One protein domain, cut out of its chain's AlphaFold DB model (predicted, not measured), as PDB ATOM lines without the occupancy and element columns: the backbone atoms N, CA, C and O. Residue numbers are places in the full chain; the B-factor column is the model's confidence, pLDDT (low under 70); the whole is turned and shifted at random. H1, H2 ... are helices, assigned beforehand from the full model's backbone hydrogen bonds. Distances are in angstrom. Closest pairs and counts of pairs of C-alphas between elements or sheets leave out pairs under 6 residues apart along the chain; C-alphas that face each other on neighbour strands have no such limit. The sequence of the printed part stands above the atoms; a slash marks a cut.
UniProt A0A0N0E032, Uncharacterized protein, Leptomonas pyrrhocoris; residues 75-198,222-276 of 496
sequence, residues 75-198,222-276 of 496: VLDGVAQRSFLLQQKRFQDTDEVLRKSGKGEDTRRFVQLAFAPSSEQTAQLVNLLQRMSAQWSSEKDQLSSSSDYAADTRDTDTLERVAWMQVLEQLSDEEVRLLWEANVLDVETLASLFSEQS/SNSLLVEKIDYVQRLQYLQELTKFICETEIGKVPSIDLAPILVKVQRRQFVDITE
ATOM      1  N   VAL A  75     131.025 156.282 150.802       58.69
ATOM      2  CA  VAL A  75     131.824 155.209 151.410       58.69
ATOM      3  C   VAL A  75     133.311 155.404 151.114       58.69
ATOM      4  O   VAL A  75     134.131 155.289 152.022       58.69
ATOM      5  N   LEU A  76     133.676 155.731 149.869       58.97
ATOM      6  CA  LEU A  76     135.068 156.010 149.499       58.97
ATOM      7  C   LEU A  76     135.613 157.247 150.224       58.97
ATOM      8  O   LEU A  76     136.717 157.194 150.764       58.97
ATOM      9  N   ASP A  77     134.826 158.320 150.295       65.50
ATOM     10  CA  ASP A  77     135.190 159.542 151.014       65.50
ATOM     11  C   ASP A  77     135.323 159.276 152.525       65.50
ATOM     12  O   ASP A  77     136.285 159.726 153.149       65.50
ATOM     13  N   GLY A  78     134.435 158.462 153.108       56.09
ATOM     14  CA  GLY A  78     134.527 158.021 154.501       56.09
ATOM     15  C   GLY A  78     135.749 157.146 154.783       56.09
ATOM     16  O   GLY A  78     136.421 157.328 155.799       56.09
ATOM     17  N   VAL A  79     136.107 156.240 153.868       61.59
ATOM     18  CA  VAL A  79     137.330 155.426 153.968       61.59
ATOM     19  C   VAL A  79     138.581 156.299 153.862       61.59
ATOM     20  O   VAL A  79     139.501 156.124 154.660       61.59
ATOM     21  N   ALA A  80     138.606 157.267 152.942       62.16
ATOM     22  CA  ALA A  80     139.720 158.200 152.776       62.16
ATOM     23  C   ALA A  80     139.884 159.142 153.983       62.16
ATOM     24  O   ALA A  80     140.994 159.438 154.420       62.16
ATOM     25  N   GLN A  81     138.782 159.599 154.572       66.19
ATOM     26  CA  GLN A  81     138.815 160.446 155.766       66.19
ATOM     27  C   GLN A  81     139.176 159.643 157.018       66.19
ATOM     28  O   GLN A  81     139.918 160.128 157.872       66.19
ATOM     29  N   ARG A  82     138.740 158.381 157.106       61.88
ATOM     30  CA  ARG A  82     139.169 157.457 158.163       61.88
ATOM     31  C   ARG A  82     140.654 157.136 158.058       61.88
ATOM     32  O   ARG A  82     141.324 157.129 159.086       61.88
ATOM     33  N   SER A  83     141.173 156.882 156.857       58.97
ATOM     34  CA  SER A  83     142.602 156.626 156.658       58.97
ATOM     35  C   SER A  83     143.436 157.859 156.997       58.97
ATOM     36  O   SER A  83     144.442 157.726 157.690       58.97
ATOM     37  N   PHE A  84     142.967 159.055 156.630       66.88
ATOM     38  CA  PHE A  84     143.575 160.322 157.034       66.88
ATOM     39  C   PHE A  84     143.620 160.487 158.560       66.88
ATOM     40  O   PHE A  84     144.691 160.720 159.115       66.88
ATOM     41  N   LEU A  85     142.493 160.312 159.259       62.53
ATOM     42  CA  LEU A  85     142.440 160.424 160.723       62.53
ATOM     43  C   LEU A  85     143.300 159.370 161.418       62.53
ATOM     44  O   LEU A  85     143.923 159.641 162.440       62.53
ATOM     45  N   LEU A  86     143.345 158.164 160.864       64.00
ATOM     46  CA  LEU A  86     144.168 157.079 161.370       64.00
ATOM     47  C   LEU A  86     145.657 157.380 161.170       64.00
ATOM     48  O   LEU A  86     146.444 157.142 162.079       64.00
ATOM     49  N   GLN A  87     146.042 157.964 160.038       64.38
ATOM     50  CA  GLN A  87     147.408 158.426 159.794       64.38
ATOM     51  C   GLN A  87     147.782 159.609 160.697       64.38
ATOM     52  O   GLN A  87     148.888 159.649 161.230       64.38
ATOM     53  N   GLN A  88     146.859 160.542 160.924       67.56
ATOM     54  CA  GLN A  88     147.059 161.687 161.810       67.56
ATOM     55  C   GLN A  88     147.188 161.264 163.275       67.56
ATOM     56  O   GLN A  88     148.092 161.726 163.963       67.56
ATOM     57  N   LYS A  89     146.323 160.361 163.743       65.38
ATOM     58  CA  LYS A  89     146.408 159.795 165.090       65.38
ATOM     59  C   LYS A  89     147.705 159.013 165.266       65.38
ATOM     60  O   LYS A  89     148.408 159.230 166.238       65.38
ATOM     61  N   ARG A  90     148.090 158.198 164.277       64.25
ATOM     62  CA  ARG A  90     149.399 157.528 164.271       64.25
ATOM     63  C   ARG A  90     150.540 158.524 164.372       64.25
ATOM     64  O   ARG A  90     151.460 158.281 165.137       64.25
ATOM     65  N   PHE A  91     150.481 159.633 163.638       64.56
ATOM     66  CA  PHE A  91     151.490 160.681 163.739       64.56
ATOM     67  C   PHE A  91     151.540 161.278 165.149       64.56
ATOM     68  O   PHE A  91     152.628 161.413 165.684       64.56
ATOM     69  N   GLN A  92     150.395 161.580 165.764       64.19
ATOM     70  CA  GLN A  92     150.323 162.131 167.123       64.19
ATOM     71  C   GLN A  92     150.825 161.147 168.184       64.19
ATOM     72  O   GLN A  92     151.696 161.508 168.967       64.19
ATOM     73  N   ASP A  93     150.353 159.901 168.157       62.16
ATOM     74  CA  ASP A  93     150.778 158.845 169.082       62.16
ATOM     75  C   ASP A  93     152.291 158.587 168.940       62.16
ATOM     76  O   ASP A  93     153.021 158.448 169.918       62.16
ATOM     77  N   THR A  94     152.794 158.596 167.702       62.72
ATOM     78  CA  THR A  94     154.227 158.466 167.419       62.72
ATOM     79  C   THR A  94     155.010 159.686 167.908       62.72
ATOM     80  O   THR A  94     156.071 159.521 168.502       62.72
ATOM     81  N   ASP A  95     154.515 160.904 167.682       62.78
ATOM     82  CA  ASP A  95     155.157 162.143 168.142       62.78
ATOM     83  C   ASP A  95     155.264 162.183 169.669       62.78
ATOM     84  O   ASP A  95     156.268 162.622 170.228       62.78
ATOM     85  N   GLU A  96     154.245 161.676 170.363       61.31
ATOM     86  CA  GLU A  96     154.231 161.557 171.819       61.31
ATOM     87  C   GLU A  96     155.267 160.553 172.342       61.31
ATOM     88  O   GLU A  96     155.889 160.811 173.375       61.31
ATOM     89  N   VAL A  97     155.503 159.449 171.625       56.88
ATOM     90  CA  VAL A  97     156.479 158.409 172.000       56.88
ATOM     91  C   VAL A  97     157.913 158.792 171.615       56.88
ATOM     92  O   VAL A  97     158.846 158.574 172.391       56.88
ATOM     93  N   LEU A  98     158.106 159.388 170.435       58.06
ATOM     94  CA  LEU A  98     159.415 159.772 169.894       58.06
ATOM     95  C   LEU A  98     159.923 161.120 170.416       58.06
ATOM     96  O   LEU A  98     160.961 161.585 169.955       58.06
ATOM     97  N   ARG A  99     159.244 161.726 171.399       55.56
ATOM     98  CA  ARG A  99     159.538 163.028 172.031       55.56
ATOM     99  C   ARG A  99     160.872 163.090 172.800       55.56
ATOM    100  O   ARG A  99     160.952 163.599 173.916       55.56
ATOM    101  N   LYS A 100     161.969 162.630 172.207       52.31
ATOM    102  CA  LYS A 100     163.313 163.089 172.538       52.31
ATOM    103  C   LYS A 100     163.683 164.161 171.511       52.31
ATOM    104  O   LYS A 100     163.890 163.876 170.343       52.31
ATOM    105  N   SER A 101     163.699 165.405 171.995       50.03
ATOM    106  CA  SER A 101     164.155 166.640 171.333       50.03
ATOM    107  C   SER A 101     163.405 167.109 170.076       50.03
ATOM    108  O   SER A 101     163.927 167.005 168.979       50.03
ATOM    109  N   GLY A 102     162.235 167.735 170.256       53.25
ATOM    110  CA  GLY A 102     161.805 168.975 169.568       53.25
ATOM    111  C   GLY A 102     161.787 169.093 168.031       53.25
ATOM    112  O   GLY A 102     161.386 170.146 167.541       53.25
ATOM    113  N   LYS A 103     162.187 168.085 167.255       59.72
ATOM    114  CA  LYS A 103     162.245 168.132 165.792       59.72
ATOM    115  C   LYS A 103     161.153 167.237 165.218       59.72
ATOM    116  O   LYS A 103     161.353 166.050 165.005       59.72
ATOM    117  N   GLY A 104     159.994 167.819 164.906       61.25
ATOM    118  CA  GLY A 104     158.889 167.103 164.242       61.25
ATOM    119  C   GLY A 104     159.246 166.530 162.857       61.25
ATOM    120  O   GLY A 104     158.465 165.781 162.272       61.25
ATOM    121  N   GLU A 105     160.423 166.867 162.325       65.50
ATOM    122  CA  GLU A 105     161.014 166.258 161.133       65.50
ATOM    123  C   GLU A 105     161.357 164.781 161.343       65.50
ATOM    124  O   GLU A 105     161.130 163.981 160.439       65.50
ATOM    125  N   ASP A 106     161.811 164.399 162.536       61.78
ATOM    126  CA  ASP A 106     162.157 163.018 162.878       61.78
ATOM    127  C   ASP A 106     160.910 162.140 162.986       61.78
ATOM    128  O   ASP A 106     160.841 161.068 162.382       61.78
ATOM    129  N   THR A 107     159.862 162.656 163.633       65.56
ATOM    130  CA  THR A 107     158.538 162.028 163.647       65.56
ATOM    131  C   THR A 107     157.969 161.913 162.231       65.56
ATOM    132  O   THR A 107     157.421 160.876 161.861       65.56
ATOM    133  N   ARG A 108     158.117 162.949 161.388       66.69
ATOM    134  CA  ARG A 108     157.679 162.898 159.981       66.69
ATOM    135  C   ARG A 108     158.432 161.849 159.180       66.69
ATOM    136  O   ARG A 108     157.784 161.108 158.450       66.69
ATOM    137  N   ARG A 109     159.756 161.770 159.318       65.25
ATOM    138  CA  ARG A 109     160.593 160.770 158.638       65.25
ATOM    139  C   ARG A 109     160.224 159.361 159.079       65.25
ATOM    140  O   ARG A 109     160.015 158.502 158.229       65.25
ATOM    141  N   PHE A 110     160.039 159.143 160.380       67.44
ATOM    142  CA  PHE A 110     159.531 157.872 160.887       67.44
ATOM    143  C   PHE A 110     158.161 157.540 160.299       67.44
ATOM    144  O   PHE A 110     157.975 156.436 159.817       67.44
ATOM    145  N   VAL A 111     157.205 158.472 160.281       67.12
ATOM    146  CA  VAL A 111     155.858 158.220 159.739       67.12
ATOM    147  C   VAL A 111     155.896 157.975 158.227       67.12
ATOM    148  O   VAL A 111     155.157 157.128 157.730       67.12
ATOM    149  N   GLN A 112     156.770 158.659 157.492       68.81
ATOM    150  CA  GLN A 112     156.981 158.425 156.063       68.81
ATOM    151  C   GLN A 112     157.582 157.043 155.788       68.81
ATOM    152  O   GLN A 112     157.111 156.368 154.882       68.81
ATOM    153  N   LEU A 113     158.555 156.596 156.585       64.44
ATOM    154  CA  LEU A 113     159.144 155.257 156.476       64.44
ATOM    155  C   LEU A 113     158.182 154.165 156.969       64.44
ATOM    156  O   LEU A 113     158.023 153.134 156.327       64.44
ATOM    157  N   ALA A 114     157.488 154.397 158.081       63.00
ATOM    158  CA  ALA A 114     156.616 153.422 158.726       63.00
ATOM    159  C   ALA A 114     155.312 153.179 157.956       63.00
ATOM    160  O   ALA A 114     154.740 152.086 158.028       63.00
ATOM    161  N   PHE A 115     154.840 154.195 157.231       60.16
ATOM    162  CA  PHE A 115     153.578 154.177 156.492       60.16
ATOM    163  C   PHE A 115     153.761 154.531 155.013       60.16
ATOM    164  O   PHE A 115     152.819 155.009 154.376       60.16
ATOM    165  N   ALA A 116     154.956 154.285 154.467       59.03
ATOM    166  CA  ALA A 116     155.201 154.368 153.036       59.03
ATOM    167  C   ALA A 116     154.157 153.531 152.271       59.03
ATOM    168  O   ALA A 116     153.743 152.467 152.746       59.03
ATOM    169  N   PRO A 117     153.731 153.971 151.075       51.59
ATOM    170  CA  PRO A 117     152.664 153.319 150.319       51.59
ATOM    171  C   PRO A 117     152.998 151.887 149.867       51.59
ATOM    172  O   PRO A 117     152.089 151.168 149.456       51.59
ATOM    173  N   SER A 118     154.256 151.437 149.977       62.12
ATOM    174  CA  SER A 118     154.616 150.029 149.798       62.12
ATOM    175  C   SER A 118     155.569 149.545 150.898       62.12
ATOM    176  O   SER A 118     156.666 150.072 151.073       62.12
ATOM    177  N   SER A 119     155.174 148.504 151.640       64.19
ATOM    178  CA  SER A 119     156.065 147.864 152.625       64.19
ATOM    179  C   SER A 119     157.237 147.122 151.971       64.19
ATOM    180  O   SER A 119     158.167 146.688 152.646       64.19
ATOM    181  N   GLU A 120     157.175 146.929 150.653       70.69
ATOM    182  CA  GLU A 120     158.232 146.313 149.857       70.69
ATOM    183  C   GLU A 120     159.415 147.268 149.676       70.69
ATOM    184  O   GLU A 120     160.550 146.853 149.893       70.69
ATOM    185  N   GLN A 121     159.174 148.553 149.392       72.06
ATOM    186  CA  GLN A 121     160.243 149.557 149.269       72.06
ATOM    187  C   GLN A 121     160.993 149.762 150.590       72.06
ATOM    188  O   GLN A 121     162.215 149.885 150.601       72.06
ATOM    189  N   THR A 122     160.287 149.731 151.721       70.12
ATOM    190  CA  THR A 122     160.909 149.858 153.047       70.12
ATOM    191  C   THR A 122     161.772 148.644 153.381       70.12
ATOM    192  O   THR A 122     162.874 148.794 153.900       70.12
ATOM    193  N   ALA A 123     161.321 147.435 153.032       76.62
ATOM    194  CA  ALA A 123     162.118 146.223 153.199       76.62
ATOM    195  C   ALA A 123     163.346 146.210 152.270       76.62
ATOM    196  O   ALA A 123     164.430 145.790 152.674       76.62
ATOM    197  N   GLN A 124     163.198 146.699 151.035       81.38
ATOM    198  CA  GLN A 124     164.298 146.845 150.079       81.38
ATOM    199  C   GLN A 124     165.362 147.826 150.580       81.38
ATOM    200  O   GLN A 124     166.542 147.479 150.573       81.38
ATOM    201  N   LEU A 125     164.953 148.996 151.085       82.56
ATOM    202  CA  LEU A 125     165.855 149.992 151.668       82.56
ATOM    203  C   LEU A 125     166.679 149.401 152.819       82.56
ATOM    204  O   LEU A 125     167.878 149.626 152.919       82.56
ATOM    205  N   VAL A 126     166.063 148.599 153.675       81.00
ATOM    206  CA  VAL A 126     166.741 148.022 154.844       81.00
ATOM    207  C   VAL A 126     167.726 146.942 154.436       81.00
ATOM    208  O   VAL A 126     168.856 146.924 154.920       81.00
ATOM    209  N   ASN A 127     167.321 146.061 153.524       86.12
ATOM    210  CA  ASN A 127     168.214 145.046 152.976       86.12
ATOM    211  C   ASN A 127     169.414 145.695 152.275       86.12
ATOM    212  O   ASN A 127     170.532 145.194 152.378       86.12
ATOM    213  N   LEU A 128     169.192 146.823 151.595       87.88
ATOM    214  CA  LEU A 128     170.245 147.648 151.017       87.88
ATOM    215  C   LEU A 128     171.181 148.208 152.100       87.88
ATOM    216  O   LEU A 128     172.384 147.992 152.014       87.88
ATOM    217  N   LEU A 129     170.652 148.839 153.152       86.62
ATOM    218  CA  LEU A 129     171.455 149.391 154.251       86.62
ATOM    219  C   LEU A 129     172.275 148.321 154.989       86.62
ATOM    220  O   LEU A 129     173.443 148.539 155.315       86.62
ATOM    221  N   GLN A 130     171.694 147.143 155.226       87.75
ATOM    222  CA  GLN A 130     172.412 146.009 155.812       87.75
ATOM    223  C   GLN A 130     173.530 145.527 154.892       87.75
ATOM    224  O   GLN A 130     174.660 145.338 155.347       87.75
ATOM    225  N   ARG A 131     173.249 145.383 153.593       90.75
ATOM    226  CA  ARG A 131     174.260 145.010 152.604       90.75
ATOM    227  C   ARG A 131     175.399 146.027 152.550       90.75
ATOM    228  O   ARG A 131     176.551 145.613 152.608       90.75
ATOM    229  N   MET A 132     175.087 147.322 152.535       89.44
ATOM    230  CA  MET A 132     176.074 148.403 152.540       89.44
ATOM    231  C   MET A 132     176.970 148.353 153.781       89.44
ATOM    232  O   MET A 132     178.182 148.474 153.652       89.44
ATOM    233  N   SER A 133     176.410 148.107 154.971       86.69
ATOM    234  CA  SER A 133     177.199 147.968 156.208       86.69
ATOM    235  C   SER A 133     178.156 146.764 156.181       86.69
ATOM    236  O   SER A 133     179.308 146.858 156.619       86.69
ATOM    237  N   ALA A 134     177.713 145.639 155.612       86.88
ATOM    238  CA  ALA A 134     178.529 144.438 155.452       86.88
ATOM    239  C   ALA A 134     179.623 144.611 154.386       86.88
ATOM    240  O   ALA A 134     180.766 144.210 154.610       86.88
ATOM    241  N   GLN A 135     179.291 145.235 153.252       87.69
ATOM    242  CA  GLN A 135     180.249 145.576 152.199       87.69
ATOM    243  C   GLN A 135     181.286 146.570 152.715       87.69
ATOM    244  O   GLN A 135     182.471 146.324 152.551       87.69
ATOM    245  N   TRP A 136     180.867 147.611 153.435       88.94
ATOM    246  CA  TRP A 136     181.783 148.565 154.056       88.94
ATOM    247  C   TRP A 136     182.756 147.884 155.020       88.94
ATOM    248  O   TRP A 136     183.956 148.128 154.952       88.94
ATOM    249  N   SER A 137     182.262 146.986 155.877       85.56
ATOM    250  CA  SER A 137     183.118 146.238 156.810       85.56
ATOM    251  C   SER A 137     184.139 145.371 156.060       85.56
ATOM    252  O   SER A 137     185.314 145.348 156.415       85.56
ATOM    253  N   SER A 138     183.705 144.709 154.983       87.69
ATOM    254  CA  SER A 138     184.574 143.904 154.118       87.69
ATOM    255  C   SER A 138     185.625 144.748 153.387       87.69
ATOM    256  O   SER A 138     186.794 144.374 153.376       87.69
ATOM    257  N   GLU A 139     185.241 145.873 152.780       85.94
ATOM    258  CA  GLU A 139     186.164 146.776 152.075       85.94
ATOM    259  C   GLU A 139     187.160 147.413 153.048       85.94
ATOM    260  O   GLU A 139     188.358 147.464 152.781       85.94
ATOM    261  N   LYS A 140     186.705 147.800 154.245       84.75
ATOM    262  CA  LYS A 140     187.577 148.291 155.317       84.75
ATOM    263  C   LYS A 140     188.623 147.250 155.723       84.75
ATOM    264  O   LYS A 140     189.797 147.599 155.868       84.75
ATOM    265  N   ASP A 141     188.235 145.985 155.878       84.56
ATOM    266  CA  ASP A 141     189.159 144.895 156.213       84.56
ATOM    267  C   ASP A 141     190.152 144.604 155.072       84.56
ATOM    268  O   ASP A 141     191.331 144.328 155.324       84.56
ATOM    269  N   GLN A 142     189.706 144.707 153.816       85.88
ATOM    270  CA  GLN A 142     190.556 144.543 152.632       85.88
ATOM    271  C   GLN A 142     191.573 145.679 152.497       85.88
ATOM    272  O   GLN A 142     192.766 145.412 152.337       85.88
ATOM    273  N   LEU A 143     191.135 146.932 152.638       82.19
ATOM    274  CA  LEU A 143     191.999 148.113 152.610       82.19
ATOM    275  C   LEU A 143     193.005 148.105 153.767       82.19
ATOM    276  O   LEU A 143     194.168 148.441 153.568       82.19
ATOM    277  N   SER A 144     192.595 147.629 154.946       81.75
ATOM    278  CA  SER A 144     193.484 147.463 156.107       81.75
ATOM    279  C   SER A 144     194.523 146.348 155.921       81.75
ATOM    280  O   SER A 144     195.579 146.372 156.550       81.75
ATOM    281  N   SER A 145     194.230 145.357 155.073       80.12
ATOM    282  CA  SER A 145     195.124 144.229 154.769       80.12
ATOM    283  C   SER A 145     196.035 144.491 153.563       80.12
ATOM    284  O   SER A 145     197.006 143.758 153.358       80.12
ATOM    285  N   SER A 146     195.735 145.512 152.754       77.12
ATOM    286  CA  SER A 146     196.525 145.878 151.582       77.12
ATOM    287  C   SER A 146     197.794 146.633 151.985       77.12
ATOM    288  O   SER A 146     197.753 147.686 152.623       77.12
ATOM    289  N   SER A 147     198.947 146.094 151.582       56.25
ATOM    290  CA  SER A 147     200.276 146.659 151.858       56.25
ATOM    291  C   SER A 147     200.451 148.088 151.330       56.25
ATOM    292  O   SER A 147     201.265 148.826 151.880       56.25
ATOM    293  N   ASP A 148     199.704 148.470 150.292       62.12
ATOM    294  CA  ASP A 148     199.832 149.774 149.630       62.12
ATOM    295  C   ASP A 148     199.289 150.927 150.493       62.12
ATOM    296  O   ASP A 148     199.746 152.058 150.367       62.12
ATOM    297  N   TYR A 149     198.380 150.637 151.431       56.44
ATOM    298  CA  TYR A 149     197.800 151.626 152.350       56.44
ATOM    299  C   TYR A 149     198.361 151.540 153.778       56.44
ATOM    300  O   TYR A 149     198.236 152.482 154.560       56.44
ATOM    301  N   ALA A 150     199.040 150.440 154.120       53.81
ATOM    302  CA  ALA A 150     199.673 150.249 155.426       53.81
ATOM    303  C   ALA A 150     200.897 151.161 155.660       53.81
ATOM    304  O   ALA A 150     201.324 151.334 156.805       53.81
ATOM    305  N   ALA A 151     201.477 151.723 154.592       54.12
ATOM    306  CA  ALA A 151     202.702 152.518 154.653       54.12
ATOM    307  C   ALA A 151     202.469 154.043 154.710       54.12
ATOM    308  O   ALA A 151     203.225 154.715 155.411       54.12
ATOM    309  N   ASP A 152     201.431 154.574 154.045       53.38
ATOM    310  CA  ASP A 152     201.279 156.028 153.819       53.38
ATOM    311  C   ASP A 152     200.083 156.704 154.518       53.38
ATOM    312  O   ASP A 152     200.089 157.923 154.682       53.38
ATOM    313  N   THR A 153     199.088 155.970 155.031       52.78
ATOM    314  CA  THR A 153     197.925 156.582 155.705       52.78
ATOM    315  C   THR A 153     197.781 156.088 157.142       52.78
ATOM    316  O   THR A 153     197.189 155.045 157.402       52.78
ATOM    317  N   ARG A 154     198.318 156.851 158.105       55.50
ATOM    318  CA  ARG A 154     198.042 156.653 159.546       55.50
ATOM    319  C   ARG A 154     196.647 157.126 159.973       55.50
ATOM    320  O   ARG A 154     196.267 156.880 161.115       55.50
ATOM    321  N   ASP A 155     195.902 157.766 159.079       68.31
ATOM    322  CA  ASP A 155     194.565 158.262 159.367       68.31
ATOM    323  C   ASP A 155     193.538 157.174 159.035       68.31
ATOM    324  O   ASP A 155     193.195 156.912 157.886       68.31
ATOM    325  N   THR A 156     193.030 156.519 160.076       71.81
ATOM    326  CA  THR A 156     191.935 155.537 159.986       71.81
ATOM    327  C   THR A 156     190.708 156.096 159.265       71.81
ATOM    328  O   THR A 156     189.986 155.359 158.596       71.81
ATOM    329  N   ASP A 157     190.509 157.408 159.345       74.00
ATOM    330  CA  ASP A 157     189.376 158.120 158.766       74.00
ATOM    331  C   ASP A 157     189.426 158.152 157.234       74.00
ATOM    332  O   ASP A 157     188.376 158.104 156.586       74.00
ATOM    333  N   THR A 158     190.622 158.203 156.633       77.38
ATOM    334  CA  THR A 158     190.764 158.194 155.168       77.38
ATOM    335  C   THR A 158     190.447 156.813 154.606       77.38
ATOM    336  O   THR A 158     189.760 156.714 153.594       77.38
ATOM    337  N   LEU A 159     190.859 155.747 155.301       79.06
ATOM    338  CA  LEU A 159     190.509 154.367 154.944       79.06
ATOM    339  C   LEU A 159     188.997 154.137 155.004       79.06
ATOM    340  O   LEU A 159     188.417 153.551 154.093       79.06
ATOM    341  N   GLU A 160     188.343 154.638 156.050       81.88
ATOM    342  CA  GLU A 160     186.893 154.525 156.193       81.88
ATOM    343  C   GLU A 160     186.119 155.313 155.128       81.88
ATOM    344  O   GLU A 160     185.085 154.831 154.663       81.88
ATOM    345  N   ARG A 161     186.619 156.488 154.708       79.75
ATOM    346  CA  ARG A 161     186.037 157.271 153.598       79.75
ATOM    347  C   ARG A 161     186.150 156.522 152.280       79.75
ATOM    348  O   ARG A 161     185.164 156.409 151.559       79.75
ATOM    349  N   VAL A 162     187.337 155.997 151.980       81.75
ATOM    350  CA  VAL A 162     187.592 155.238 150.748       81.75
ATOM    351  C   VAL A 162     186.715 153.986 150.696       81.75
ATOM    352  O   VAL A 162     186.097 153.737 149.665       81.75
ATOM    353  N   ALA A 163     186.561 153.274 151.817       84.12
ATOM    354  CA  ALA A 163     185.640 152.142 151.912       84.12
ATOM    355  C   ALA A 163     184.186 152.553 151.613       84.12
ATOM    356  O   ALA A 163     183.494 151.873 150.859       84.12
ATOM    357  N   TRP A 164     183.707 153.681 152.154       86.44
ATOM    358  CA  TRP A 164     182.357 154.178 151.854       86.44
ATOM    359  C   TRP A 164     182.186 154.615 150.398       86.44
ATOM    360  O   TRP A 164     181.155 154.309 149.802       86.44
ATOM    361  N   MET A 165     183.181 155.278 149.801       85.06
ATOM    362  CA  MET A 165     183.142 155.651 148.383       85.06
ATOM    363  C   MET A 165     183.067 154.417 147.475       85.06
ATOM    364  O   MET A 165     182.244 154.396 146.565       85.06
ATOM    365  N   GLN A 166     183.841 153.366 147.770       86.88
ATOM    366  CA  GLN A 166     183.789 152.099 147.030       86.88
ATOM    367  C   GLN A 166     182.426 151.410 147.148       86.88
ATOM    368  O   GLN A 166     181.913 150.887 146.163       86.88
ATOM    369  N   VAL A 167     181.806 151.436 148.332       87.88
ATOM    370  CA  VAL A 167     180.453 150.890 148.521       87.88
ATOM    371  C   VAL A 167     179.420 151.688 147.727       87.88
ATOM    372  O   VAL A 167     178.559 151.085 147.095       87.88
ATOM    373  N   LEU A 168     179.503 153.023 147.733       87.06
ATOM    374  CA  LEU A 168     178.577 153.892 146.998       87.06
ATOM    375  C   LEU A 168     178.720 153.755 145.477       87.06
ATOM    376  O   LEU A 168     177.714 153.804 144.776       87.06
ATOM    377  N   GLU A 169     179.935 153.542 144.969       88.12
ATOM    378  CA  GLU A 169     180.204 153.316 143.541       88.12
ATOM    379  C   GLU A 169     179.596 151.998 143.026       88.12
ATOM    380  O   GLU A 169     179.242 151.885 141.854       88.12
ATOM    381  N   GLN A 170     179.430 151.005 143.902       87.94
ATOM    382  CA  GLN A 170     178.851 149.700 143.565       87.94
ATOM    383  C   GLN A 170     177.312 149.680 143.580       87.94
ATOM    384  O   GLN A 170     176.717 148.647 143.256       87.94
ATOM    385  N   LEU A 171     176.653 150.774 143.977       90.00
ATOM    386  CA  LEU A 171     175.193 150.846 144.044       90.00
ATOM    387  C   LEU A 171     174.569 151.090 142.669       90.00
ATOM    388  O   LEU A 171     175.096 151.825 141.839       90.00
ATOM    389  N   SER A 172     173.394 150.505 142.449       90.50
ATOM    390  CA  SER A 172     172.579 150.812 141.269       90.50
ATOM    391  C   SER A 172     171.848 152.154 141.406       90.50
ATOM    392  O   SER A 172     171.555 152.606 142.514       90.50
ATOM    393  N   ASP A 173     171.471 152.767 140.279       86.06
ATOM    394  CA  ASP A 173     170.735 154.043 140.260       86.06
ATOM    395  C   ASP A 173     169.416 153.989 141.060       86.06
ATOM    396  O   ASP A 173     169.019 154.968 141.696       86.06
ATOM    397  N   GLU A 174     168.742 152.834 141.066       85.00
ATOM    398  CA  GLU A 174     167.516 152.611 141.842       85.00
ATOM    399  C   GLU A 174     167.787 152.612 143.354       85.00
ATOM    400  O   GLU A 174     167.019 153.181 144.130       85.00
ATOM    401  N   GLU A 175     168.904 152.028 143.780       87.19
ATOM    402  CA  GLU A 175     169.322 151.973 145.183       87.19
ATOM    403  C   GLU A 175     169.791 153.333 145.690       87.19
ATOM    404  O   GLU A 175     169.429 153.743 146.792       87.19
ATOM    405  N   VAL A 176     170.530 154.072 144.859       84.94
ATOM    406  CA  VAL A 176     170.906 155.458 145.146       84.94
ATOM    407  C   VAL A 176     169.646 156.295 145.338       84.94
ATOM    408  O   VAL A 176     169.506 156.977 146.353       84.94
ATOM    409  N   ARG A 177     168.674 156.190 144.427       83.81
ATOM    410  CA  ARG A 177     167.404 156.910 144.539       83.81
ATOM    411  C   ARG A 177     166.646 156.574 145.830       83.81
ATOM    412  O   ARG A 177     166.136 157.491 146.468       83.81
ATOM    413  N   LEU A 178     166.605 155.306 146.247       83.12
ATOM    414  CA  LEU A 178     165.988 154.898 147.518       83.12
ATOM    415  C   LEU A 178     166.659 155.557 148.735       83.12
ATOM    416  O   LEU A 178     165.977 155.985 149.665       83.12
ATOM    417  N   LEU A 179     167.988 155.675 148.729       83.50
ATOM    418  CA  LEU A 179     168.743 156.329 149.805       83.50
ATOM    419  C   LEU A 179     168.521 157.848 149.845       83.50
ATOM    420  O   LEU A 179     168.473 158.422 150.937       83.50
ATOM    421  N   TRP A 180     168.354 158.487 148.682       82.88
ATOM    422  CA  TRP A 180     167.962 159.897 148.575       82.88
ATOM    423  C   TRP A 180     166.532 160.133 149.073       82.88
ATOM    424  O   TRP A 180     166.303 161.040 149.868       82.88
ATOM    425  N   GLU A 181     165.570 159.295 148.668       80.81
ATOM    426  CA  GLU A 181     164.176 159.372 149.141       80.81
ATOM    427  C   GLU A 181     164.084 159.188 150.670       80.81
ATOM    428  O   GLU A 181     163.242 159.804 151.326       80.81
ATOM    429  N   ALA A 182     164.994 158.404 151.254       73.81
ATOM    430  CA  ALA A 182     165.108 158.199 152.696       73.81
ATOM    431  C   ALA A 182     165.936 159.273 153.440       73.81
ATOM    432  O   ALA A 182     166.059 159.188 154.662       73.81
ATOM    433  N   ASN A 183     166.496 160.277 152.747       75.06
ATOM    434  CA  ASN A 183     167.442 161.275 153.287       75.06
ATOM    435  C   ASN A 183     168.683 160.671 153.983       75.06
ATOM    436  O   ASN A 183     169.277 161.293 154.870       75.06
ATOM    437  N   VAL A 184     169.072 159.451 153.601       81.56
ATOM    438  CA  VAL A 184     170.328 158.831 154.053       81.56
ATOM    439  C   VAL A 184     171.495 159.447 153.289       81.56
ATOM    440  O   VAL A 184     172.492 159.832 153.897       81.56
ATOM    441  N   LEU A 185     171.323 159.585 151.971       81.88
ATOM    442  CA  LEU A 185     172.206 160.332 151.082       81.88
ATOM    443  C   LEU A 185     171.608 161.716 150.825       81.88
ATOM    444  O   LEU A 185     170.462 161.844 150.402       81.88
ATOM    445  N   ASP A 186     172.397 162.747 151.091       83.00
ATOM    446  CA  ASP A 186     172.099 164.148 150.812       83.00
ATOM    447  C   ASP A 186     173.357 164.872 150.313       83.00
ATOM    448  O   ASP A 186     174.476 164.358 150.363       83.00
ATOM    449  N   VAL A 187     173.176 166.086 149.791       80.88
ATOM    450  CA  VAL A 187     174.286 166.880 149.238       80.88
ATOM    451  C   VAL A 187     175.368 167.122 150.297       80.88
ATOM    452  O   VAL A 187     176.552 167.126 149.976       80.88
ATOM    453  N   GLU A 188     174.973 167.263 151.562       79.12
ATOM    454  CA  GLU A 188     175.876 167.504 152.688       79.12
ATOM    455  C   GLU A 188     176.695 166.261 153.064       79.12
ATOM    456  O   GLU A 188     177.907 166.369 153.244       79.12
ATOM    457  N   THR A 189     176.085 165.070 153.132       79.88
ATOM    458  CA  THR A 189     176.808 163.800 153.364       79.88
ATOM    459  C   THR A 189     177.796 163.517 152.244       79.88
ATOM    460  O   THR A 189     178.943 163.176 152.524       79.88
ATOM    461  N   LEU A 190     177.397 163.715 150.985       79.56
ATOM    462  CA  LEU A 190     178.289 163.530 149.841       79.56
ATOM    463  C   LEU A 190     179.428 164.549 149.845       79.56
ATOM    464  O   LEU A 190     180.586 164.158 149.728       79.56
ATOM    465  N   ALA A 191     179.137 165.836 150.050       79.12
ATOM    466  CA  ALA A 191     180.173 166.861 150.172       79.12
ATOM    467  C   ALA A 191     181.152 166.549 151.315       79.12
ATOM    468  O   ALA A 191     182.353 166.755 151.173       79.12
ATOM    469  N   SER A 192     180.661 165.983 152.418       78.00
ATOM    470  CA  SER A 192     181.485 165.601 153.568       78.00
ATOM    471  C   SER A 192     182.355 164.360 153.313       78.00
ATOM    472  O   SER A 192     183.435 164.257 153.897       78.00
ATOM    473  N   LEU A 193     181.910 163.435 152.452       79.06
ATOM    474  CA  LEU A 193     182.675 162.260 152.011       79.06
ATOM    475  C   LEU A 193     183.739 162.622 150.964       79.06
ATOM    476  O   LEU A 193     184.853 162.108 151.034       79.06
ATOM    477  N   PHE A 194     183.408 163.525 150.034       76.81
ATOM    478  CA  PHE A 194     184.303 163.992 148.967       76.81
ATOM    479  C   PHE A 194     185.201 165.165 149.368       76.81
ATOM    480  O   PHE A 194     186.076 165.550 148.596       76.81
ATOM    481  N   SER A 195     185.016 165.747 150.557       76.69
ATOM    482  CA  SER A 195     185.926 166.775 151.052       76.69
ATOM    483  C   SER A 195     187.294 166.146 151.313       76.69
ATOM    484  O   SER A 195     187.502 165.442 152.307       76.69
ATOM    485  N   GLU A 196     188.245 166.440 150.427       61.75
ATOM    486  CA  GLU A 196     189.663 166.209 150.670       61.75
ATOM    487  C   GLU A 196     190.046 166.925 151.976       61.75
ATOM    488  O   GLU A 196     189.596 168.044 152.243       61.75
ATOM    489  N   GLN A 197     190.837 166.271 152.836       54.22
ATOM    490  CA  GLN A 197     191.527 166.966 153.923       54.22
ATOM    491  C   GLN A 197     192.507 167.943 153.264       54.22
ATOM    492  O   GLN A 197     193.669 167.606 153.045       54.22
ATOM    493  N   SER A 198     192.041 169.138 152.897       42.84
ATOM    494  CA  SER A 198     192.937 170.184 152.431       42.84
ATOM    495  C   SER A 198     193.883 170.525 153.581       42.84
ATOM    496  O   SER A 198     193.448 170.987 154.636       42.84
ATOM    497  N   SER A 222     183.222 162.953 159.391       54.84
ATOM    498  CA  SER A 222     182.210 162.882 158.320       54.84
ATOM    499  C   SER A 222     181.607 161.488 158.072       54.84
ATOM    500  O   SER A 222     180.458 161.371 157.652       54.84
ATOM    501  N   ASN A 223     182.367 160.426 158.354       60.75
ATOM    502  CA  ASN A 223     181.922 159.035 158.240       60.75
ATOM    503  C   ASN A 223     180.961 158.627 159.361       60.75
ATOM    504  O   ASN A 223     180.087 157.790 159.135       60.75
ATOM    505  N   SER A 224     181.106 159.213 160.555       66.06
ATOM    506  CA  SER A 224     180.188 158.958 161.663       66.06
ATOM    507  C   SER A 224     178.793 159.435 161.300       66.06
ATOM    508  O   SER A 224     177.846 158.715 161.560       66.06
ATOM    509  N   LEU A 225     178.660 160.556 160.585       72.50
ATOM    510  CA  LEU A 225     177.362 161.096 160.185       72.50
ATOM    511  C   LEU A 225     176.574 160.135 159.272       72.50
ATOM    512  O   LEU A 225     175.382 159.920 159.489       72.50
ATOM    513  N   LEU A 226     177.218 159.534 158.262       78.94
ATOM    514  CA  LEU A 226     176.554 158.556 157.387       78.94
ATOM    515  C   LEU A 226     176.180 157.289 158.169       78.94
ATOM    516  O   LEU A 226     175.046 156.826 158.075       78.94
ATOM    517  N   VAL A 227     177.103 156.758 158.977       79.12
ATOM    518  CA  VAL A 227     176.856 155.581 159.828       79.12
ATOM    519  C   VAL A 227     175.721 155.851 160.818       79.12
ATOM    520  O   VAL A 227     174.819 155.034 160.948       79.12
ATOM    521  N   GLU A 228     175.710 157.021 161.455       79.69
ATOM    522  CA  GLU A 228     174.669 157.474 162.377       79.69
ATOM    523  C   GLU A 228     173.306 157.556 161.684       79.69
ATOM    524  O   GLU A 228     172.311 157.113 162.256       79.69
ATOM    525  N   LYS A 229     173.243 158.063 160.444       79.06
ATOM    526  CA  LYS A 229     172.004 158.097 159.650       79.06
ATOM    527  C   LYS A 229     171.515 156.696 159.275       79.06
ATOM    528  O   LYS A 229     170.317 156.432 159.366       79.06
ATOM    529  N   ILE A 230     172.417 155.791 158.887       80.88
ATOM    530  CA  ILE A 230     172.087 154.391 158.577       80.88
ATOM    531  C   ILE A 230     171.547 153.680 159.827       80.88
ATOM    532  O   ILE A 230     170.462 153.096 159.785       80.88
ATOM    533  N   ASP A 231     172.261 153.791 160.948       78.56
ATOM    534  CA  ASP A 231     171.853 153.259 162.252       78.56
ATOM    535  C   ASP A 231     170.500 153.824 162.683       78.56
ATOM    536  O   ASP A 231     169.641 153.105 163.198       78.56
ATOM    537  N   TYR A 232     170.294 155.122 162.475       76.81
ATOM    538  CA  TYR A 232     169.050 155.796 162.801       76.81
ATOM    539  C   TYR A 232     167.878 155.224 161.998       76.81
ATOM    540  O   TYR A 232     166.877 154.839 162.598       76.81
ATOM    541  N   VAL A 233     168.008 155.066 160.679       75.75
ATOM    542  CA  VAL A 233     166.953 154.476 159.834       75.75
ATOM    543  C   VAL A 233     166.659 153.022 160.218       75.75
ATOM    544  O   VAL A 233     165.491 152.642 160.314       75.75
ATOM    545  N   GLN A 234     167.680 152.218 160.527       77.38
ATOM    546  CA  GLN A 234     167.487 150.849 161.023       77.38
ATOM    547  C   GLN A 234     166.742 150.819 162.371       77.38
ATOM    548  O   GLN A 234     165.849 149.994 162.580       77.38
ATOM    549  N   ARG A 235     167.043 151.754 163.283       72.00
ATOM    550  CA  ARG A 235     166.311 151.910 164.554       72.00
ATOM    551  C   ARG A 235     164.866 152.355 164.336       72.00
ATOM    552  O   ARG A 235     163.977 151.856 165.024       72.00
ATOM    553  N   LEU A 236     164.613 153.255 163.383       69.62
ATOM    554  CA  LEU A 236     163.255 153.663 163.013       69.62
ATOM    555  C   LEU A 236     162.444 152.480 162.470       69.62
ATOM    556  O   LEU A 236     161.276 152.339 162.809       69.62
ATOM    557  N   GLN A 237     163.049 151.578 161.701       72.12
ATOM    558  CA  GLN A 237     162.359 150.367 161.261       72.12
ATOM    559  C   GLN A 237     162.055 149.410 162.423       72.12
ATOM    560  O   GLN A 237     160.952 148.875 162.508       72.12
ATOM    561  N   TYR A 238     162.988 149.216 163.357       67.38
ATOM    562  CA  TYR A 238     162.706 148.419 164.554       67.38
ATOM    563  C   TYR A 238     161.517 148.995 165.337       67.38
ATOM    564  O   TYR A 238     160.620 148.268 165.762       67.38
ATOM    565  N   LEU A 239     161.459 150.323 165.457       64.75
ATOM    566  CA  LEU A 239     160.322 151.024 166.044       64.75
ATOM    567  C   LEU A 239     159.040 150.851 165.216       64.75
ATOM    568  O   LEU A 239     157.972 150.745 165.810       64.75
ATOM    569  N   GLN A 240     159.108 150.762 163.886       65.94
ATOM    570  CA  GLN A 240     157.961 150.422 163.037       65.94
ATOM    571  C   GLN A 240     157.461 149.002 163.318       65.94
ATOM    572  O   GLN A 240     156.257 148.819 163.445       65.94
ATOM    573  N   GLU A 241     158.337 148.002 163.430       63.50
ATOM    574  CA  GLU A 241     157.943 146.619 163.738       63.50
ATOM    575  C   GLU A 241     157.311 146.515 165.128       63.50
ATOM    576  O   GLU A 241     156.272 145.877 165.295       63.50
ATOM    577  N   LEU A 242     157.881 147.223 166.105       52.72
ATOM    578  CA  LEU A 242     157.360 147.304 167.466       52.72
ATOM    579  C   LEU A 242     156.015 148.046 167.500       52.72
ATOM    580  O   LEU A 242     155.066 147.583 168.123       52.72
ATOM    581  N   THR A 243     155.887 149.148 166.759       53.50
ATOM    582  CA  THR A 243     154.633 149.906 166.627       53.50
ATOM    583  C   THR A 243     153.583 149.119 165.857       53.50
ATOM    584  O   THR A 243     152.415 149.178 166.211       53.50
ATOM    585  N   LYS A 244     153.960 148.352 164.830       53.81
ATOM    586  CA  LYS A 244     153.067 147.446 164.102       53.81
ATOM    587  C   LYS A 244     152.565 146.346 165.030       53.81
ATOM    588  O   LYS A 244     151.365 146.118 165.066       53.81
ATOM    589  N   PHE A 245     153.444 145.762 165.840       45.25
ATOM    590  CA  PHE A 245     153.091 144.784 166.869       45.25
ATOM    591  C   PHE A 245     152.161 145.376 167.949       45.25
ATOM    592  O   PHE A 245     151.169 144.756 168.332       45.25
ATOM    593  N   ILE A 246     152.410 146.613 168.395       44.78
ATOM    594  CA  ILE A 246     151.526 147.336 169.328       44.78
ATOM    595  C   ILE A 246     150.194 147.706 168.653       44.78
ATOM    596  O   ILE A 246     149.129 147.543 169.228       44.78
ATOM    597  N   CYS A 247     150.202 148.141 167.397       46.62
ATOM    598  CA  CYS A 247     148.987 148.477 166.661       46.62
ATOM    599  C   CYS A 247     148.131 147.232 166.412       46.62
ATOM    600  O   CYS A 247     146.931 147.268 166.650       46.62
ATOM    601  N   GLU A 248     148.727 146.114 166.000       49.12
ATOM    602  CA  GLU A 248     148.041 144.821 165.872       49.12
ATOM    603  C   GLU A 248     147.395 144.377 167.198       49.12
ATOM    604  O   GLU A 248     146.398 143.659 167.175       49.12
ATOM    605  N   THR A 249     147.884 144.879 168.340       41.94
ATOM    606  CA  THR A 249     147.312 144.634 169.672       41.94
ATOM    607  C   THR A 249     146.369 145.744 170.182       41.94
ATOM    608  O   THR A 249     145.527 145.465 171.034       41.94
ATOM    609  N   GLU A 250     146.408 146.967 169.630       46.03
ATOM    610  CA  GLU A 250     145.643 148.145 170.090       46.03
ATOM    611  C   GLU A 250     144.586 148.700 169.104       46.03
ATOM    612  O   GLU A 250     143.928 149.704 169.413       46.03
ATOM    613  N   ILE A 251     144.345 148.075 167.939       46.50
ATOM    614  CA  ILE A 251     143.284 148.472 166.972       46.50
ATOM    615  C   ILE A 251     141.856 148.180 167.521       46.50
ATOM    616  O   ILE A 251     140.997 147.597 166.874       46.50
ATOM    617  N   GLY A 252     141.558 148.640 168.737       46.38
ATOM    618  CA  GLY A 252     140.219 148.756 169.321       46.38
ATOM    619  C   GLY A 252     139.707 150.202 169.433       46.38
ATOM    620  O   GLY A 252     138.558 150.415 169.823       46.38
ATOM    621  N   LYS A 253     140.534 151.213 169.104       54.34
ATOM    622  CA  LYS A 253     140.223 152.655 169.270       54.34
ATOM    623  C   LYS A 253     140.322 153.472 167.969       54.34
ATOM    624  O   LYS A 253     140.787 154.616 167.988       54.34
ATOM    625  N   VAL A 254     139.944 152.892 166.830       56.47
ATOM    626  CA  VAL A 254     139.814 153.622 165.556       56.47
ATOM    627  C   VAL A 254     138.343 154.009 165.374       56.47
ATOM    628  O   VAL A 254     137.500 153.118 165.479       56.47
ATOM    629  N   PRO A 255     138.011 155.285 165.093       59.97
ATOM    630  CA  PRO A 255     136.630 155.676 164.819       59.97
ATOM    631  C   PRO A 255     136.071 154.895 163.620       59.97
ATOM    632  O   PRO A 255     136.800 154.543 162.681       59.97
ATOM    633  N   SER A 256     134.775 154.581 163.669       62.19
ATOM    634  CA  SER A 256     134.082 153.896 162.577       62.19
ATOM    635  C   SER A 256     134.108 154.743 161.297       62.19
ATOM    636  O   SER A 256     134.293 155.961 161.340       62.19
ATOM    637  N   ILE A 257     133.947 154.088 160.142       58.06
ATOM    638  CA  ILE A 257     133.940 154.734 158.812       58.06
ATOM    639  C   ILE A 257     132.900 155.863 158.759       58.06
ATOM    640  O   ILE A 257     133.158 156.903 158.169       58.06
ATOM    641  N   ASP A 258     131.786 155.688 159.458       61.28
ATOM    642  CA  ASP A 258     130.668 156.628 159.510       61.28
ATOM    643  C   ASP A 258     130.968 157.864 160.362       61.28
ATOM    644  O   ASP A 258     130.417 158.937 160.124       61.28
ATOM    645  N   LEU A 259     131.840 157.720 161.360       68.31
ATOM    646  CA  LEU A 259     132.182 158.782 162.298       68.31
ATOM    647  C   LEU A 259     133.381 159.614 161.821       68.31
ATOM    648  O   LEU A 259     133.533 160.771 162.209       68.31
ATOM    649  N   ALA A 260     134.230 159.039 160.965       65.06
ATOM    650  CA  ALA A 260     135.423 159.696 160.450       65.06
ATOM    651  C   ALA A 260     135.131 161.012 159.691       65.06
ATOM    652  O   ALA A 260     135.789 162.007 160.002       65.06
ATOM    653  N   PRO A 261     134.133 161.095 158.788       71.19
ATOM    654  CA  PRO A 261     133.767 162.359 158.152       71.19
ATOM    655  C   PRO A 261     133.355 163.448 159.128       71.19
ATOM    656  O   PRO A 261     133.760 164.602 159.000       71.19
ATOM    657  N   ILE A 262     132.584 163.060 160.139       72.75
ATOM    658  CA  ILE A 262     132.035 163.976 161.130       72.75
ATOM    659  C   ILE A 262     133.170 164.521 162.009       72.75
ATOM    660  O   ILE A 262     133.275 165.727 162.223       72.75
ATOM    661  N   LEU A 263     134.097 163.656 162.430       70.06
ATOM    662  CA  LEU A 263     135.289 164.053 163.182       70.06
ATOM    663  C   LEU A 263     136.219 164.976 162.377       70.06
ATOM    664  O   LEU A 263     136.771 165.918 162.946       70.06
ATOM    665  N   VAL A 264     136.366 164.770 161.062       72.94
ATOM    666  CA  VAL A 264     137.137 165.686 160.198       72.94
ATOM    667  C   VAL A 264     136.471 167.063 160.111       72.94
ATOM    668  O   VAL A 264     137.170 168.074 160.214       72.94
ATOM    669  N   LYS A 265     135.138 167.134 159.971       77.94
ATOM    670  CA  LYS A 265     134.395 168.411 159.992       77.94
ATOM    671  C   LYS A 265     134.592 169.153 161.320       77.94
ATOM    672  O   LYS A 265     134.895 170.348 161.315       77.94
ATOM    673  N   VAL A 266     134.512 168.439 162.449       73.75
ATOM    674  CA  VAL A 266     134.761 168.985 163.797       73.75
ATOM    675  C   VAL A 266     136.191 169.518 163.930       73.75
ATOM    676  O   VAL A 266     136.382 170.654 164.365       73.75
ATOM    677  N   GLN A 267     137.205 168.761 163.492       69.75
ATOM    678  CA  GLN A 267     138.605 169.210 163.520       69.75
ATOM    679  C   GLN A 267     138.845 170.462 162.664       69.75
ATOM    680  O   GLN A 267     139.624 171.336 163.043       69.75
ATOM    681  N   ARG A 268     138.154 170.574 161.525       76.31
ATOM    682  CA  ARG A 268     138.214 171.740 160.630       76.31
ATOM    683  C   ARG A 268     137.348 172.913 161.093       76.31
ATOM    684  O   ARG A 268     137.315 173.932 160.411       76.31
ATOM    685  N   ARG A 269     136.674 172.793 162.245       73.19
ATOM    686  CA  ARG A 269     135.734 173.784 162.800       73.19
ATOM    687  C   ARG A 269     134.560 174.108 161.867       73.19
ATOM    688  O   ARG A 269     133.982 175.189 161.941       73.19
ATOM    689  N   GLN A 270     134.188 173.167 161.004       79.12
ATOM    690  CA  GLN A 270     133.071 173.285 160.064       79.12
ATOM    691  C   GLN A 270     131.764 172.837 160.730       79.12
ATOM    692  O   GLN A 270     131.103 171.907 160.283       79.12
ATOM    693  N   PHE A 271     131.400 173.485 161.840       73.88
ATOM    694  CA  PHE A 271     130.243 173.088 162.655       73.88
ATOM    695  C   PHE A 271     128.894 173.332 161.967       73.88
ATOM    696  O   PHE A 271     127.912 172.688 162.310       73.88
ATOM    697  N   VAL A 272     128.853 174.239 160.988       77.12
ATOM    698  CA  VAL A 272     127.649 174.560 160.201       77.12
ATOM    699  C   VAL A 272     127.274 173.416 159.250       77.12
ATOM    700  O   VAL A 272     126.103 173.244 158.928       77.12
ATOM    701  N   ASP A 273     128.255 172.603 158.851       76.00
ATOM    702  CA  ASP A 273     128.080 171.498 157.901       76.00
ATOM    703  C   ASP A 273     127.758 170.160 158.596       76.00
ATOM    704  O   ASP A 273     127.720 169.112 157.938       76.00
ATOM    705  N   ILE A 274     127.575 170.174 159.924       79.12
ATOM    706  CA  ILE A 274     127.224 169.003 160.734       79.12
ATOM    707  C   ILE A 274     125.703 168.942 160.861       79.12
ATOM    708  O   ILE A 274     125.073 169.866 161.374       79.12
ATOM    709  N   THR A 275     125.104 167.851 160.395       81.94
ATOM    710  CA  THR A 275     123.656 167.637 160.523       81.94
ATOM    711  C   THR A 275     123.291 167.127 161.920       81.94
ATOM    712  O   THR A 275     124.124 166.567 162.631       81.94
ATOM    713  N   GLU A 276     122.030 167.282 162.328       78.06
ATOM    714  CA  GLU A 276     121.547 166.822 163.643       78.06
ATOM    715  C   GLU A 276     121.741 165.303 163.842       78.06
ATOM    716  O   GLU A 276     122.114 164.846 164.922       78.06
TER     717      GLU A 276
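Overview. This is residues 75 to 198 and 222 to 276 of the 496 residues of an uncharacterized protein of Leptomonas pyrrhocoris (UniProt A0A0N0E032). What shape do the helices make? They make a long, loose rod with the long helix H8 running through its middle: towards one end H2 crosses between H8 and H1, and H9 packs on the first part of H1, while towards the other end the long helix H3 is crossed by H5 and H6, and H7 packs on the first residues of H8. Residues 150 to 155, of which 150 belongs to the short H4, stick out at the H3 end. What is it made of, and how large is it? The printed part has 179 residues with nine named helices, H1 to H9 in chain order, and no named strand, and its class is all helix. It is loose, with a radius of gyration of the C-alphas of 22.2 A, and spans 83 by 30 by 29 A.

Along the chain. Where is the longest helix? H8 holds residues 222 to 250 and is 41.1 A long, from C-alpha 222 at (182.210, 162.882, 158.320) to C-alpha 250 at (145.643, 148.145, 170.090). Which other helices are long? H3 holds residues 119 to 145 and is 39.3 A long; H1 holds residues 75 to 97 and is 32.3 A long, beginning with C-alpha 75 at (131.824, 155.209, 151.410). H5, residues 156 to 169, is 20.3 A long. Where are the shorter ones? H2 is residues 104 to 114, H4 is 147 to 150, H6 is 173 to 181 and H7 is 187 to 194. H9, residues 260 to 267, ends with C-alpha 267 at (138.605, 169.210, 163.520).

Arrangement. What touches H8, the hub? With residues 236 to 240 alone it touches H2 at a steep tilt of 65 degrees, the closest C-alphas being those of Ala 114 and Gln 240 at 5.4 A, and with residues 222 to 226 alone it touches H7, where those of Ser 192 and Ser 222 are closest at 5.5 A. H8 and H3 only just touch, with 3 pairs of C-alphas within 8 A, the closest Leu 129 and Ile 230 at 6.6 A; they run opposite ways at a shallow tilt of 34 degrees, only just short of steep. H8 and H5 also only just touch, with 3 pairs, the closest C-alphas being those of Arg 161 and Asn 223 at 6.4 A. What else touches H3? Its residues 132 to 144 touch H5 at a steep tilt of 46 degrees, opposite ways, with the C-alphas of Glu 139 and Ala 163 closest at 5.4 A. Its residues 125 to 128 touch H6, only just about perpendicular at 72 degrees, with those of Leu 125 and Leu 178 closest at 6.4 A. H4 is close to H3 but not clearly touching, with the C-alphas of Leu 143 and Tyr 149 closest at 6.8 A. How does H1 stand? Its residues 90 to 95 touch H2, with the C-alphas of Asp 95 and Thr 107 closest at 5.6 A, and its residues 77 to 85 touch H9, with those of Arg 82 and Ala 260 closest at 4.9 A. H1 and H8 are near each other, and H1 and H3 are apart. What do the backbones show? Every O i to N i+4 pair is within hydrogen-bond range in H1, H2, H3, H5, H6, H7 and H9, and 24 of 25 are in H8; H4 is too short for such a pair, and its one O i to N i+3 pair is not within range.

Size, cuts and confidence. How far does it reach? The two C-alphas farthest apart are those of Ala 151 and Glu 276, at 82.9 A. Where is it cut? Residues 199 to 221 are not printed, and C-alphas 198 and 222 are 14.3 A apart across that cut, on the link from H7 to H8; of the links that are printed whole, none is long. Where is confidence low? The mean pLDDT of the printed part is 70.6, and 85 residues are under 70, among them residues 75 to 119, 147 to 155 and 238 to 260.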